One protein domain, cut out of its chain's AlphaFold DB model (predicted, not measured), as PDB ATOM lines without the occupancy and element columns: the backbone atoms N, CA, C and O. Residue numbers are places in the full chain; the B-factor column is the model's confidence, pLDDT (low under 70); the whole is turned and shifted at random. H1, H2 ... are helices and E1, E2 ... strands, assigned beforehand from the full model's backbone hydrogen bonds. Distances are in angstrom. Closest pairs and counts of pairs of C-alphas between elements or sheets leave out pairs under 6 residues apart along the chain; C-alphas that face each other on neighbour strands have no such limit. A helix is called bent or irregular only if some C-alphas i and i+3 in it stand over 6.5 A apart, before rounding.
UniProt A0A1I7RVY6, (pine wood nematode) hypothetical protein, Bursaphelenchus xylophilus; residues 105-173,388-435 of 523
ATOM      1  N   TRP A 105      46.756  57.562  18.209       91.06
ATOM      2  CA  TRP A 105      47.652  56.781  17.360       91.06
ATOM      3  C   TRP A 105      48.609  55.952  18.206       91.06
ATOM      4  O   TRP A 105      49.202  56.426  19.172       91.06
ATOM      5  N   GLY A 106      48.769  54.679  17.855       89.38
ATOM      6  CA  GLY A 106      49.655  53.791  18.590       89.38
ATOM      7  C   GLY A 106      50.287  52.725  17.715       89.38
ATOM      8  O   GLY A 106      49.750  52.330  16.682       89.38
ATOM      9  N   ILE A 107      51.421  52.212  18.181       88.31
ATOM     10  CA  ILE A 107      52.155  51.143  17.506       88.31
ATOM     11  C   ILE A 107      51.769  49.801  18.129       88.31
ATOM     12  O   ILE A 107      51.978  49.565  19.324       88.31
ATOM     13  N   TYR A 108      51.196  48.906  17.330       87.44
ATOM     14  CA  TYR A 108      51.143  47.480  17.643       87.44
ATOM     15  C   TYR A 108      52.497  46.861  17.319       87.44
ATOM     16  O   TYR A 108      52.975  47.004  16.201       87.44
ATOM     17  N   LYS A 109      53.099  46.167  18.285       88.00
ATOM     18  CA  LYS A 109      54.368  45.460  18.093       88.00
ATOM     19  C   LYS A 109      54.147  43.969  18.280       88.00
ATOM     20  O   LYS A 109      53.489  43.553  19.234       88.00
ATOM     21  N   THR A 110      54.690  43.171  17.377       89.12
ATOM     22  CA  THR A 110      54.752  41.715  17.508       89.12
ATOM     23  C   THR A 110      56.024  41.212  16.848       89.12
ATOM     24  O   THR A 110      56.624  41.893  16.026       89.12
ATOM     25  N   GLU A 111      56.424  39.996  17.182       92.00
ATOM     26  CA  GLU A 111      57.486  39.289  16.474       92.00
ATOM     27  C   GLU A 111      56.883  38.160  15.643       92.00
ATOM     28  O   GLU A 111      55.803  37.645  15.973       92.00
ATOM     29  N   THR A 112      57.564  37.780  14.562       92.25
ATOM     30  CA  THR A 112      57.150  36.651  13.731       92.25
ATOM     31  C   THR A 112      57.118  35.371  14.556       92.25
ATOM     32  O   THR A 112      58.151  34.847  14.980       92.25
ATOM     33  N   LYS A 113      55.912  34.838  14.762       89.12
ATOM     34  CA  LYS A 113      55.704  33.562  15.454       89.12
ATOM     35  C   LYS A 113      56.087  32.403  14.536       89.12
ATOM     36  O   LYS A 113      55.931  32.499  13.326       89.12
ATOM     37  N   GLY A 114      56.490  31.265  15.110       89.56
ATOM     38  CA  GLY A 114      56.917  30.090  14.331       89.56
ATOM     39  C   GLY A 114      55.915  29.650  13.253       89.56
ATOM     40  O   GLY A 114      56.306  29.380  12.128       89.56
ATOM     41  N   ARG A 115      54.608  29.693  13.552       89.44
ATOM     42  CA  ARG A 115      53.532  29.354  12.595       89.44
ATOM     43  C   ARG A 115      53.296  30.387  11.476       89.44
ATOM     44  O   ARG A 115      52.433  30.179  10.631       89.44
ATOM     45  N   TRP A 116      53.972  31.533  11.522       93.12
ATOM     46  CA  TRP A 116      53.896  32.587  10.502       93.12
ATOM     47  C   TRP A 116      55.075  32.538   9.536       93.12
ATOM     48  O   TRP A 116      55.004  33.141   8.471       93.12
ATOM     49  N   VAL A 117      56.150  31.836   9.899       95.12
ATOM     50  CA  VAL A 117      57.361  31.752   9.081       95.12
ATOM     51  C   VAL A 117      57.026  31.148   7.718       95.12
ATOM     52  O   VAL A 117      56.356  30.120   7.638       95.12
ATOM     53  N   GLY A 118      57.477  31.804   6.649       94.56
ATOM     54  CA  GLY A 118      57.228  31.383   5.268       94.56
ATOM     55  C   GLY A 118      55.829  31.707   4.734       94.56
ATOM     56  O   GLY A 118      55.564  31.430   3.569       94.56
ATOM     57  N   ARG A 119      54.946  32.312   5.538       94.50
ATOM     58  CA  ARG A 119      53.648  32.828   5.076       94.50
ATOM     59  C   ARG A 119      53.775  34.289   4.659       94.50
ATOM     60  O   ARG A 119      54.630  35.020   5.168       94.50
ATOM     61  N   ARG A 120      52.903  34.727   3.747       93.88
ATOM     62  CA  ARG A 120      52.851  36.129   3.312       93.88
ATOM     63  C   ARG A 120      52.356  37.019   4.448       93.88
ATOM     64  O   ARG A 120      51.400  36.670   5.143       93.88
ATOM     65  N   LEU A 121      52.962  38.198   4.592       90.81
ATOM     66  CA  LEU A 121      52.578  39.207   5.584       90.81
ATOM     67  C   LEU A 121      51.064  39.482   5.570       90.81
ATOM     68  O   LEU A 121      50.406  39.395   6.605       90.81
ATOM     69  N   VAL A 122      50.513  39.763   4.387       89.69
ATOM     70  CA  VAL A 122      49.088  40.079   4.192       89.69
ATOM     71  C   VAL A 122      48.185  38.938   4.673       89.69
ATOM     72  O   VAL A 122      47.245  39.171   5.428       89.69
ATOM     73  N   GLU A 123      48.511  37.695   4.315       89.00
ATOM     74  CA  GLU A 123      47.744  36.501   4.695       89.00
ATOM     75  C   GLU A 123      47.736  36.292   6.219       89.00
ATOM     76  O   GLU A 123      46.706  35.971   6.823       89.00
ATOM     77  N   VAL A 124      48.881  36.511   6.870       89.50
ATOM     78  CA  VAL A 124      48.990  36.415   8.330       89.50
ATOM     79  C   VAL A 124      48.112  37.467   9.005       89.50
ATOM     80  O   VAL A 124      47.361  37.126   9.917       89.50
ATOM     81  N   PHE A 125      48.117  38.715   8.531       86.62
ATOM     82  CA  PHE A 125      47.238  39.762   9.063       86.62
ATOM     83  C   PHE A 125      45.749  39.445   8.878       86.62
ATOM     84  O   PHE A 125      44.966  39.606   9.816       86.62
ATOM     85  N   GLN A 126      45.365  38.930   7.710       83.75
ATOM     86  CA  GLN A 126      43.978  38.564   7.404       83.75
ATOM     87  C   GLN A 126      43.462  37.396   8.259       83.75
ATOM     88  O   GLN A 126      42.295  37.380   8.649       83.75
ATOM     89  N   THR A 127      44.321  36.425   8.577       78.62
ATOM     90  CA  THR A 127      43.907  35.190   9.267       78.62
ATOM     91  C   THR A 127      44.067  35.248  10.787       78.62
ATOM     92  O   THR A 127      43.257  34.667  11.512       78.62
ATOM     93  N   GLU A 128      45.081  35.947  11.296       78.94
ATOM     94  CA  GLU A 128      45.440  35.927  12.724       78.94
ATOM     95  C   GLU A 128      44.911  37.138  13.494       78.94
ATOM     96  O   GLU A 128      44.620  37.028  14.685       78.94
ATOM     97  N   PHE A 129      44.772  38.285  12.826       74.75
ATOM     98  CA  PHE A 129      44.495  39.569  13.472       74.75
ATOM     99  C   PHE A 129      43.095  40.099  13.176       74.75
ATOM    100  O   PHE A 129      42.935  41.301  13.043       74.75
ATOM    101  N   LEU A 130      42.091  39.215  13.075       61.78
ATOM    102  CA  LEU A 130      40.648  39.530  13.030       61.78
ATOM    103  C   LEU A 130      40.276  40.836  12.285       61.78
ATOM    104  O   LEU A 130      39.362  41.544  12.707       61.78
ATOM    105  N   SER A 131      40.972  41.171  11.192       64.38
ATOM    106  CA  SER A 131      40.660  42.377  10.431       64.38
ATOM    107  C   SER A 131      39.303  42.164   9.781       64.38
ATOM    108  O   SER A 131      39.080  41.155   9.112       64.38
ATOM    109  N   PHE A 132      38.377  43.097   9.989       66.19
ATOM    110  CA  PHE A 132      37.028  42.986   9.437       66.19
ATOM    111  C   PHE A 132      36.996  43.170   7.917       66.19
ATOM    112  O   PHE A 132      36.001  42.809   7.294       66.19
ATOM    113  N   ASN A 133      38.070  43.710   7.337       83.19
ATOM    114  CA  ASN A 133      38.237  43.890   5.905       83.19
ATOM    115  C   ASN A 133      39.634  43.371   5.484       83.19
ATOM    116  O   ASN A 133      40.639  43.804   6.063       83.19
ATOM    117  N   PRO A 134      39.724  42.423   4.530       84.81
ATOM    118  CA  PRO A 134      40.993  41.835   4.106       84.81
ATOM    119  C   PRO A 134      41.904  42.820   3.360       84.81
ATOM    120  O   PRO A 134      43.125  42.660   3.410       84.81
ATOM    121  N   ASP A 135      41.339  43.855   2.741       90.38
ATOM    122  CA  ASP A 135      42.068  44.872   1.977       90.38
ATOM    123  C   ASP A 135      42.722  45.923   2.888       90.38
ATOM    124  O   ASP A 135      43.664  46.606   2.488       90.38
ATOM    125  N   TYR A 136      42.297  46.006   4.156       91.25
ATOM    126  CA  TYR A 136      42.843  46.961   5.126       91.25
ATOM    127  C   TYR A 136      44.363  46.866   5.248       91.25
ATOM    128  O   TYR A 136      45.047  47.887   5.237       91.25
ATOM    129  N   ILE A 137      44.912  45.650   5.355       90.69
ATOM    130  CA  ILE A 137      46.359  45.501   5.531       90.69
ATOM    131  C   ILE A 137      47.124  45.929   4.278       90.69
ATOM    132  O   ILE A 137      48.202  46.504   4.392       90.69
ATOM    133  N   VAL A 138      46.555  45.713   3.091       91.19
ATOM    134  CA  VAL A 138      47.149  46.166   1.830       91.19
ATOM    135  C   VAL A 138      47.187  47.692   1.804       91.19
ATOM    136  O   VAL A 138      48.250  48.269   1.577       91.19
ATOM    137  N   ALA A 139      46.070  48.344   2.139       90.75
ATOM    138  CA  ALA A 139      46.006  49.797   2.271       90.75
ATOM    139  C   ALA A 139      46.991  50.327   3.335       90.75
ATOM    140  O   ALA A 139      47.670  51.325   3.105       90.75
ATOM    141  N   ALA A 140      47.121  49.650   4.480       90.81
ATOM    142  CA  ALA A 140      48.036  50.040   5.553       90.81
ATOM    143  C   ALA A 140      49.515  49.925   5.140       90.81
ATOM    144  O   ALA A 140      50.292  50.837   5.422       90.81
ATOM    145  N   VAL A 141      49.901  48.846   4.446       89.62
ATOM    146  CA  VAL A 141      51.252  48.680   3.877       89.62
ATOM    147  C   VAL A 141      51.532  49.794   2.872       89.62
ATOM    148  O   VAL A 141      52.553  50.469   2.978       89.62
ATOM    149  N   ARG A 142      50.594  50.053   1.954       87.50
ATOM    150  CA  ARG A 142      50.743  51.121   0.957       87.50
ATOM    151  C   ARG A 142      50.891  52.492   1.608       87.50
ATOM    152  O   ARG A 142      51.745  53.247   1.183       87.50
ATOM    153  N   ARG A 143      50.158  52.777   2.690       86.06
ATOM    154  CA  ARG A 143      50.246  54.022   3.491       86.06
ATOM    155  C   ARG A 143      51.445  54.079   4.445       86.06
ATOM    156  O   ARG A 143      51.460  54.922   5.341       86.06
ATOM    157  N   GLY A 144      52.399  53.156   4.325       87.62
ATOM    158  CA  GLY A 144      53.614  53.142   5.140       87.62
ATOM    159  C   GLY A 144      53.396  52.859   6.625       87.62
ATOM    160  O   GLY A 144      54.259  53.155   7.448       87.62
ATOM    161  N   ARG A 145      52.247  52.287   7.000       89.38
ATOM    162  CA  ARG A 145      51.878  52.049   8.405       89.38
ATOM    163  C   ARG A 145      52.446  50.757   8.975       89.38
ATOM    164  O   ARG A 145      52.298  50.503  10.167       89.38
ATOM    165  N   VAL A 146      53.056  49.922   8.140       91.50
ATOM    166  CA  VAL A 146      53.644  48.647   8.552       91.50
ATOM    167  C   VAL A 146      55.149  48.718   8.384       91.50
ATOM    168  O   VAL A 146      55.639  49.042   7.305       91.50
ATOM    169  N   LEU A 147      55.879  48.402   9.448       91.31
ATOM    170  CA  LEU A 147      57.329  48.344   9.453       91.31
ATOM    171  C   LEU A 147      57.777  46.929   9.818       91.31
ATOM    172  O   LEU A 147      57.203  46.285  10.699       91.31
ATOM    173  N   ILE A 148      58.834  46.459   9.159       92.44
ATOM    174  CA  ILE A 148      59.554  45.247   9.533       92.44
ATOM    175  C   ILE A 148      60.984  45.623   9.900       92.44
ATOM    176  O   ILE A 148      61.707  46.224   9.107       92.44
ATOM    177  N   ASN A 149      61.395  45.273  11.120       91.75
ATOM    178  CA  ASN A 149      62.701  45.617  11.687       91.75
ATOM    179  C   ASN A 149      63.009  47.126  11.589       91.75
ATOM    180  O   ASN A 149      64.128  47.516  11.260       91.75
ATOM    181  N   GLY A 150      61.997  47.967  11.835       88.25
ATOM    182  CA  GLY A 150      62.099  49.428  11.773       88.25
ATOM    183  C   GLY A 150      62.135  50.022  10.360       88.25
ATOM    184  O   GLY A 150      62.270  51.234  10.227       88.25
ATOM    185  N   LYS A 151      62.012  49.209   9.303       89.12
ATOM    186  CA  LYS A 151      61.930  49.686   7.914       89.12
ATOM    187  C   LYS A 151      60.505  49.578   7.401       89.12
ATOM    188  O   LYS A 151      59.876  48.538   7.580       89.12
ATOM    189  N   GLN A 152      60.021  50.622   6.740       89.00
ATOM    190  CA  GLN A 152      58.711  50.619   6.096       89.00
ATOM    191  C   GLN A 152      58.597  49.453   5.114       89.00
ATOM    192  O   GLN A 152      59.478  49.226   4.282       89.00
ATOM    193  N   MET A 153      57.514  48.695   5.241       89.88
ATOM    194  CA  MET A 153      57.207  47.607   4.336       89.88
ATOM    195  C   MET A 153      56.459  48.146   3.123       89.88
ATOM    196  O   MET A 153      55.462  48.844   3.268       89.88
ATOM    197  N   THR A 154      56.920  47.770   1.934       86.56
ATOM    198  CA  THR A 154      56.281  48.099   0.651       86.56
ATOM    199  C   THR A 154      55.929  46.849  -0.158       86.56
ATOM    200  O   THR A 154      55.072  46.895  -1.036       86.56
ATOM    201  N   ASN A 155      56.546  45.706   0.159       88.94
ATOM    202  CA  ASN A 155      56.338  44.445  -0.541       88.94
ATOM    203  C   ASN A 155      55.183  43.638   0.080       88.94
ATOM    204  O   ASN A 155      55.329  43.028   1.142       88.94
ATOM    205  N   LEU A 156      54.049  43.577  -0.622       87.56
ATOM    206  CA  LEU A 156      52.869  42.794  -0.221       87.56
ATOM    207  C   LEU A 156      53.115  41.273  -0.236       87.56
ATOM    208  O   LEU A 156      52.408  40.520   0.440       87.56
ATOM    209  N   ASP A 157      54.131  40.820  -0.969       91.00
ATOM    210  CA  ASP A 157      54.533  39.415  -1.087       91.00
ATOM    211  C   ASP A 157      55.634  39.022  -0.100       91.00
ATOM    212  O   ASP A 157      56.160  37.910  -0.171       91.00
ATOM    213  N   HIS A 158      55.980  39.902   0.846       93.69
ATOM    214  CA  HIS A 158      56.993  39.602   1.854       93.69
ATOM    215  C   HIS A 158      56.634  38.341   2.647       93.69
ATOM    216  O   HIS A 158      55.594  38.275   3.314       93.69
ATOM    217  N   LEU A 159      57.523  37.351   2.586       96.19
ATOM    218  CA  LEU A 159      57.441  36.131   3.379       96.19
ATOM    219  C   LEU A 159      58.094  36.375   4.734       96.19
ATOM    220  O   LEU A 159      59.285  36.685   4.813       96.19
ATOM    221  N   LEU A 160      57.311  36.202   5.795       95.31
ATOM    222  CA  LEU A 160      57.773  36.455   7.153       95.31
ATOM    223  C   LEU A 160      58.895  35.494   7.550       95.31
ATOM    224  O   LEU A 160      58.797  34.275   7.361       95.31
ATOM    225  N   LYS A 161      59.946  36.045   8.155       95.12
ATOM    226  CA  LYS A 161      61.103  35.294   8.656       95.12
ATOM    227  C   LYS A 161      61.119  35.281  10.176       95.12
ATOM    228  O   LYS A 161      60.619  36.193  10.836       95.12
ATOM    229  N   LEU A 162      61.699  34.225  10.739       93.62
ATOM    230  CA  LEU A 162      61.814  34.066  12.184       93.62
ATOM    231  C   LEU A 162      62.554  35.261  12.805       93.62
ATOM    232  O   LEU A 162      63.602  35.668  12.311       93.62
ATOM    233  N   GLY A 163      62.008  35.797  13.898       89.06
ATOM    234  CA  GLY A 163      62.619  36.897  14.646       89.06
ATOM    235  C   GLY A 163      62.427  38.287  14.034       89.06
ATOM    236  O   GLY A 163      62.888  39.263  14.621       89.06
ATOM    237  N   GLU A 164      61.737  38.413  12.895       94.69
ATOM    238  CA  GLU A 164      61.363  39.728  12.374       94.69
ATOM    239  C   GLU A 164      60.410  40.441  13.339       94.69
ATOM    240  O   GLU A 164      59.414  39.872  13.799       94.69
ATOM    241  N   LYS A 165      60.722  41.704  13.635       93.75
ATOM    242  CA  LYS A 165      59.872  42.594  14.424       93.75
ATOM    243  C   LYS A 165      58.908  43.297  13.492       93.75
ATOM    244  O   LYS A 165      59.342  44.002  12.588       93.75
ATOM    245  N   ILE A 166      57.621  43.114  13.731       92.56
ATOM    246  CA  ILE A 166      56.541  43.726  12.971       92.56
ATOM    247  C   ILE A 166      55.953  44.842  13.827       92.56
ATOM    248  O   ILE A 166      55.503  44.610  14.955       92.56
ATOM    249  N   GLU A 167      55.940  46.048  13.277       91.62
ATOM    250  CA  GLU A 167      55.320  47.219  13.880       91.62
ATOM    251  C   GLU A 167      54.198  47.708  12.966       91.62
ATOM    252  O   GLU A 167      54.376  47.829  11.759       91.62
ATOM    253  N   HIS A 168      53.023  47.957  13.535       91.00
ATOM    254  CA  HIS A 168      51.861  48.445  12.805       91.00
ATOM    255  C   HIS A 168      51.306  49.687  13.496       91.00
ATOM    256  O   HIS A 168      50.824  49.624  14.631       91.00
ATOM    257  N   ILE A 169      51.408  50.816  12.806       90.75
ATOM    258  CA  ILE A 169      50.926  52.122  13.239       90.75
ATOM    259  C   ILE A 169      49.443  52.197  12.905       90.75
ATOM    260  O   ILE A 169      49.050  52.155  11.741       90.75
ATOM    261  N   ALA A 170      48.608  52.295  13.927       90.38
ATOM    262  CA  ALA A 170      47.170  52.306  13.738       90.38
ATOM    263  C   ALA A 170      46.499  53.292  14.681       90.38
ATOM    264  O   ALA A 170      46.906  53.465  15.834       90.38
ATOM    265  N   HIS A 171      45.421  53.881  14.181       91.44
ATOM    266  CA  HIS A 171      44.508  54.662  14.983       91.44
ATOM    267  C   HIS A 171      43.694  53.731  15.889       91.44
ATOM    268  O   HIS A 171      43.016  52.810  15.416       91.44
ATOM    269  N   ARG A 172      43.811  53.917  17.204       90.00
ATOM    270  CA  ARG A 172      43.279  53.011  18.223       90.00
ATOM    271  C   ARG A 172      42.031  53.564  18.876       90.00
ATOM    272  O   ARG A 172      41.964  54.724  19.255       90.00
ATOM    273  N   HIS A 173      41.082  52.662  19.083       90.50
ATOM    274  CA  HIS A 173      39.868  52.890  19.848       90.50
ATOM    275  C   HIS A 173      39.775  51.816  20.916       90.50
ATOM    276  O   HIS A 173      39.655  50.634  20.591       90.50
ATOM    277  N   GLU A 388      27.293  49.320  13.558       79.38
ATOM    278  CA  GLU A 388      26.829  49.494  12.183       79.38
ATOM    279  C   GLU A 388      27.943  50.171  11.397       79.38
ATOM    280  O   GLU A 388      28.330  51.303  11.684       79.38
ATOM    281  N   LYS A 389      28.518  49.428  10.455       85.81
ATOM    282  CA  LYS A 389      29.610  49.906   9.612       85.81
ATOM    283  C   LYS A 389      29.077  50.894   8.585       85.81
ATOM    284  O   LYS A 389      28.049  50.623   7.969       85.81
ATOM    285  N   ASP A 390      29.808  51.986   8.379       87.94
ATOM    286  CA  ASP A 390      29.568  52.913   7.275       87.94
ATOM    287  C   ASP A 390      29.471  52.119   5.949       87.94
ATOM    288  O   ASP A 390      30.392  51.346   5.644       87.94
ATOM    289  N   PRO A 391      28.373  52.272   5.177       90.00
ATOM    290  CA  PRO A 391      28.166  51.558   3.917       90.00
ATOM    291  C   PRO A 391      29.321  51.704   2.919       90.00
ATOM    292  O   PRO A 391      29.637  50.755   2.202       90.00
ATOM    293  N   ASP A 392      29.992  52.855   2.917       92.44
ATOM    294  CA  ASP A 392      31.053  53.180   1.965       92.44
ATOM    295  C   ASP A 392      32.447  52.764   2.458       92.44
ATOM    296  O   ASP A 392      33.429  52.875   1.717       92.44
ATOM    297  N   TYR A 393      32.570  52.264   3.695       91.12
ATOM    298  CA  TYR A 393      33.864  51.910   4.284       91.12
ATOM    299  C   TYR A 393      34.630  50.891   3.437       91.12
ATOM    300  O   TYR A 393      35.796  51.117   3.121       91.12
ATOM    301  N   ASP A 394      33.994  49.788   3.035       91.56
ATOM    302  CA  ASP A 394      34.691  48.744   2.272       91.56
ATOM    303  C   ASP A 394      35.161  49.259   0.911       91.56
ATOM    304  O   ASP A 394      36.279  48.956   0.500       91.56
ATOM    305  N   THR A 395      34.348  50.090   0.252       93.00
ATOM    306  CA  THR A 395      34.701  50.744  -1.013       93.00
ATOM    307  C   THR A 395      35.922  51.647  -0.837       93.00
ATOM    308  O   THR A 395      36.850  51.581  -1.644       93.00
ATOM    309  N   ARG A 396      35.980  52.438   0.247       92.25
ATOM    310  CA  ARG A 396      37.140  53.292   0.561       92.25
ATOM    311  C   ARG A 396      38.404  52.482   0.843       92.25
ATOM    312  O   ARG A 396      39.471  52.843   0.350       92.25
ATOM    313  N   ILE A 397      38.300  51.399   1.617       92.06
ATOM    314  CA  ILE A 397      39.450  50.532   1.905       92.06
ATOM    315  C   ILE A 397      39.959  49.876   0.625       92.06
ATOM    316  O   ILE A 397      41.165  49.886   0.385       92.06
ATOM    317  N   LYS A 398      39.056  49.347  -0.206       93.19
ATOM    318  CA  LYS A 398      39.417  48.717  -1.474       93.19
ATOM    319  C   LYS A 398      40.121  49.703  -2.407       93.19
ATOM    320  O   LYS A 398      41.206  49.401  -2.887       93.19
ATOM    321  N   ALA A 399      39.577  50.910  -2.570       91.69
ATOM    322  CA  ALA A 399      40.221  51.958  -3.358       91.69
ATOM    323  C   ALA A 399      41.630  52.289  -2.825       91.69
ATOM    324  O   ALA A 399      42.585  52.351  -3.593       91.69
ATOM    325  N   ALA A 400      41.796  52.418  -1.503       89.69
ATOM    326  CA  ALA A 400      43.106  52.655  -0.889       89.69
ATOM    327  C   ALA A 400      44.079  51.467  -1.032       89.69
ATOM    328  O   ALA A 400      45.295  51.661  -1.041       89.69
ATOM    329  N   ALA A 401      43.558  50.244  -1.122       90.19
ATOM    330  CA  ALA A 401      44.331  49.035  -1.374       90.19
ATOM    331  C   ALA A 401      44.683  48.844  -2.855       90.19
ATOM    332  O   ALA A 401      45.588  48.068  -3.142       90.19
ATOM    333  N   GLU A 402      43.998  49.525  -3.777       90.31
ATOM    334  CA  GLU A 402      44.249  49.495  -5.224       90.31
ATOM    335  C   GLU A 402      45.111  50.678  -5.698       90.31
ATOM    336  O   GLU A 402      45.861  50.516  -6.660       90.31
ATOM    337  N   ASP A 403      45.148  51.784  -4.947       84.00
ATOM    338  CA  ASP A 403      45.952  52.993  -5.201       84.00
ATOM    339  C   ASP A 403      47.485  52.735  -5.169       84.00
ATOM    340  O   ASP A 403      48.029  52.406  -4.105       84.00
ATOM    341  N   PRO A 404      48.199  52.809  -6.313       70.62
ATOM    342  CA  PRO A 404      49.629  52.503  -6.404       70.62
ATOM    343  C   PRO A 404      50.546  53.662  -5.972       70.62
ATOM    344  O   PRO A 404      51.701  53.409  -5.626       70.62
ATOM    345  N   ASP A 405      50.055  54.905  -5.937       65.00
ATOM    346  CA  ASP A 405      50.886  56.110  -5.745       65.00
ATOM    347  C   ASP A 405      51.259  56.364  -4.272       65.00
ATOM    348  O   ASP A 405      52.104  57.195  -3.938       65.00
ATOM    349  N   VAL A 406      50.654  55.610  -3.355       61.91
ATOM    350  CA  VAL A 406      50.732  55.839  -1.906       61.91
ATOM    351  C   VAL A 406      52.009  55.277  -1.270       61.91
ATOM    352  O   VAL A 406      52.394  55.703  -0.182       61.91
ATOM    353  N   VAL A 407      52.705  54.371  -1.963       56.91
ATOM    354  CA  VAL A 407      53.859  53.606  -1.449       56.91
ATOM    355  C   VAL A 407      55.063  54.495  -1.074       56.91
ATOM    356  O   VAL A 407      55.917  54.063  -0.301       56.91
ATOM    357  N   ASN A 408      55.104  55.748  -1.551       54.47
ATOM    358  CA  ASN A 408      56.223  56.689  -1.397       54.47
ATOM    359  C   ASN A 408      55.967  57.842  -0.406       54.47
ATOM    360  O   ASN A 408      56.641  58.869  -0.476       54.47
ATOM    361  N   GLN A 409      54.989  57.723   0.496       63.56
ATOM    362  CA  GLN A 409      54.836  58.710   1.572       63.56
ATOM    363  C   GLN A 409      56.018  58.637   2.549       63.56
ATOM    364  O   GLN A 409      56.518  57.546   2.832       63.56
ATOM    365  N   GLU A 410      56.438  59.799   3.065       65.38
ATOM    366  CA  GLU A 410      57.429  59.880   4.141       65.38
ATOM    367  C   GLU A 410      57.012  58.968   5.308       65.38
ATOM    368  O   GLU A 410      55.822  58.934   5.661       65.38
ATOM    369  N   PRO A 411      57.954  58.225   5.915       66.25
ATOM    370  CA  PRO A 411      57.649  57.360   7.040       66.25
ATOM    371  C   PRO A 411      56.965  58.146   8.158       66.25
ATOM    372  O   PRO A 411      57.355  59.267   8.485       66.25
ATOM    373  N   TRP A 412      55.963  57.534   8.787       72.94
ATOM    374  CA  TRP A 412      55.322  58.114   9.962       72.94
ATOM    375  C   TRP A 412      56.360  58.413  11.049       72.94
ATOM    376  O   TRP A 412      57.101  57.519  11.472       72.94
ATOM    377  N   ASP A 413      56.369  59.650  11.552       76.38
ATOM    378  CA  ASP A 413      57.188  60.017  12.704       76.38
ATOM    379  C   ASP A 413      56.623  59.349  13.966       76.38
ATOM    380  O   ASP A 413      55.693  59.830  14.616       76.38
ATOM    381  N   THR A 414      57.202  58.201  14.314       74.81
ATOM    382  CA  THR A 414      56.816  57.418  15.497       74.81
ATOM    383  C   THR A 414      56.980  58.172  16.821       74.81
ATOM    384  O   THR A 414      56.402  57.740  17.821       74.81
ATOM    385  N   GLN A 415      57.721  59.287  16.847       75.69
ATOM    386  CA  GLN A 415      57.889  60.134  18.032       75.69
ATOM    387  C   GLN A 415      56.781  61.187  18.170       75.69
ATOM    388  O   GLN A 415      56.611  61.743  19.252       75.69
ATOM    389  N   LYS A 416      56.002  61.436  17.109       80.81
ATOM    390  CA  LYS A 416      54.927  62.443  17.064       80.81
ATOM    391  C   LYS A 416      53.555  61.845  16.760       80.81
ATOM    392  O   LYS A 416      52.689  62.494  16.185       80.81
ATOM    393  N   LEU A 417      53.328  60.595  17.166       82.94
ATOM    394  CA  LEU A 417      52.034  59.931  16.962       82.94
ATOM    395  C   LEU A 417      50.872  60.688  17.622       82.94
ATOM    396  O   LEU A 417      49.777  60.720  17.074       82.94
ATOM    397  N   ASP A 418      51.123  61.353  18.751       81.31
ATOM    398  CA  ASP A 418      50.121  62.154  19.466       81.31
ATOM    399  C   ASP A 418      49.682  63.427  18.712       81.31
ATOM    400  O   ASP A 418      48.787  64.135  19.178       81.31
ATOM    401  N   ASP A 419      50.309  63.746  17.577       83.00
ATOM    402  CA  ASP A 419      49.916  64.848  16.689       83.00
ATOM    403  C   ASP A 419      49.113  64.359  15.467       83.00
ATOM    404  O   ASP A 419      48.702  65.161  14.627       83.00
ATOM    405  N   GLY A 420      48.878  63.047  15.351       83.69
ATOM    406  CA  GLY A 420      48.019  62.484  14.315       83.69
ATOM    407  C   GLY A 420      46.544  62.894  14.482       83.69
ATOM    408  O   GLY A 420      46.118  63.235  15.584       83.69
ATOM    409  N   PRO A 421      45.736  62.845  13.407       88.62
ATOM    410  CA  PRO A 421      44.336  63.266  13.450       88.62
ATOM    411  C   PRO A 421      43.468  62.326  14.300       88.62
ATOM    412  O   PRO A 421      43.677  61.115  14.284       88.62
ATOM    413  N   ASP A 422      42.427  62.864  14.942       88.88
ATOM    414  CA  ASP A 422      41.457  62.101  15.760       88.88
ATOM    415  C   ASP A 422      40.570  61.137  14.947       88.88
ATOM    416  O   ASP A 422      39.840  60.308  15.498       88.88
ATOM    417  N   TYR A 423      40.589  61.267  13.621       92.31
ATOM    418  CA  TYR A 423      39.837  60.441  12.688       92.31
ATOM    419  C   TYR A 423      40.775  59.844  11.639       92.31
ATOM    420  O   TYR A 423      41.673  60.508  11.124       92.31
ATOM    421  N   ASP A 424      40.514  58.589  11.277       91.88
ATOM    422  CA  ASP A 424      41.269  57.862  10.261       91.88
ATOM    423  C   ASP A 424      40.296  57.146   9.316       91.88
ATOM    424  O   ASP A 424      39.559  56.262   9.771       91.88
ATOM    425  N   PRO A 425      40.293  57.467   8.008       90.69
ATOM    426  CA  PRO A 425      39.408  56.824   7.038       90.69
ATOM    427  C   PRO A 425      39.699  55.328   6.857       90.69
ATOM    428  O   PRO A 425      38.827  54.605   6.383       90.69
ATOM    429  N   LEU A 426      40.891  54.850   7.244       89.94
ATOM    430  CA  LEU A 426      41.227  53.424   7.204       89.94
ATOM    431  C   LEU A 426      40.881  52.676   8.498       89.94
ATOM    432  O   LEU A 426      40.935  51.450   8.534       89.94
ATOM    433  N   CYS A 427      40.549  53.384   9.578       89.81
ATOM    434  CA  CYS A 427      40.250  52.767  10.864       89.81
ATOM    435  C   CYS A 427      38.780  52.362  10.920       89.81
ATOM    436  O   CYS A 427      37.906  53.225  10.994       89.81
ATOM    437  N   LEU A 428      38.490  51.062  10.970       88.25
ATOM    438  CA  LEU A 428      37.110  50.588  11.098       88.25
ATOM    439  C   LEU A 428      36.377  51.245  12.272       88.25
ATOM    440  O   LEU A 428      35.251  51.687  12.107       88.25
ATOM    441  N   SER A 429      37.019  51.367  13.434       88.50
ATOM    442  CA  SER A 429      36.381  51.926  14.631       88.50
ATOM    443  C   SER A 429      36.023  53.414  14.523       88.50
ATOM    444  O   SER A 429      35.191  53.880  15.298       88.50
ATOM    445  N   CYS A 430      36.619  54.152  13.578       89.94
ATOM    446  CA  CYS A 430      36.190  55.508  13.211       89.94
ATOM    447  C   CYS A 430      34.968  55.513  12.286       89.94
ATOM    448  O   CYS A 430      34.256  56.506  12.213       89.94
ATOM    449  N   ASN A 431      34.758  54.418  11.559       91.06
ATOM    450  CA  ASN A 431      33.798  54.276  10.468       91.06
ATOM    451  C   ASN A 431      32.657  53.320  10.854       91.06
ATOM    452  O   ASN A 431      32.099  52.612  10.015       91.06
ATOM    453  N   VAL A 432      32.343  53.264  12.146       87.25
ATOM    454  CA  VAL A 432      31.263  52.455  12.711       87.25
ATOM    455  C   VAL A 432      30.473  53.278  13.716       87.25
ATOM    456  O   VAL A 432      31.035  54.020  14.525       87.25
ATOM    457  N   VAL A 433      29.159  53.091  13.716       83.75
ATOM    458  CA  VAL A 433      28.282  53.581  14.775       83.75
ATOM    459  C   VAL A 433      28.267  52.540  15.890       83.75
ATOM    460  O   VAL A 433      27.732  51.443  15.726       83.75
ATOM    461  N   LYS A 434      28.879  52.873  17.030       78.62
ATOM    462  CA  LYS A 434      28.928  52.000  18.212       78.62
ATOM    463  C   LYS A 434      27.588  52.026  18.941       78.62
ATOM    464  O   LYS A 434      27.123  53.099  19.323       78.62
ATOM    465  N   LYS A 435      26.992  50.860  19.209       75.81
ATOM    466  CA  LYS A 435      25.840  50.785  20.121       75.81
ATOM    467  C   LYS A 435      26.249  51.050  21.568       75.81
ATOM    468  O   LYS A 435      27.371  50.756  21.988       75.81
TER     469      LYS A 435
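This is residues 105 to 173 and 388 to 435 of the 523 residues of the protein "(pine wood nematode) hypothetical protein" of Bursaphelenchus xylophilus (UniProt A0A1I7RVY6). A small three-stranded sheet, E1, E3 and E2, stands beside a group of short helices: H2 grazes the sheet, and H1 and H3 pack on H2 from different sides. Long loops, residues 149 to 164 and 409 to 431, run round the outside, and E4 lies at one end of the longest axis. The 117 printed residues, under half of them in named elements, run E1 H1 H2 E2 E3 H3 H4 E4, class mixed. The sheet is antiparallel; the whole is compact, with a radius of gyration of the C-alphas of 14.1 A and spans of 39 by 30 by 30 A.

E3, residues 165 to 172, is antiparallel to E1, residues 105 to 111, with N 108 and O 168 2.8 A apart, and to E2, residues 146 to 148, with N 147 and O 167 2.8 A apart. H2, residues 136 to 142, only grazes the sheet. It touches H1, residues 121 to 128, at Ile 137 and Val 122, C-alphas 6.2 A apart, as a helical hairpin. E1, H1 H2, E2 form a split strand-helix-strand unit, two same-way strands with E3 between them; its crossover is right-handed. H2 touches H3, residues 393 to 402, at Ala 139 and Ala 401, closest C-alphas 4.1 A apart. H2 and H4, residues 405 to 408, only just touch, with 3 pairs of C-alphas within 8 A, the closest Arg 142 and Val 407, 4.7 A. Every O i to N i+4 pair is within hydrogen-bond range in H1, H2 and H3; H4 is too short for one, and its one O i to N i+3 pair is not within range.

E1 spans 20.1 A from C-alpha 105 at (47.652, 56.781, 17.360), E3 20.0 A, H3 14.3 A, H1 10.6 A. H4 is irregular, but only just: C-alphas 405 and 408 are 6.9 A apart. E4, residues 432 to 434, pairs with no named strand and ends at (28.928, 52.000, 18.212).

The C-alphas farthest apart, Leu 162 and Lys 435, are 40.5 A apart. Residues 174 to 387 are not printed, a gap of 15.5 A between C-alphas 173 and 388. The links E2 to E3 and H4 to E4 are long. Residues 130 to 132 and 405 to 411 have pLDDT under 70.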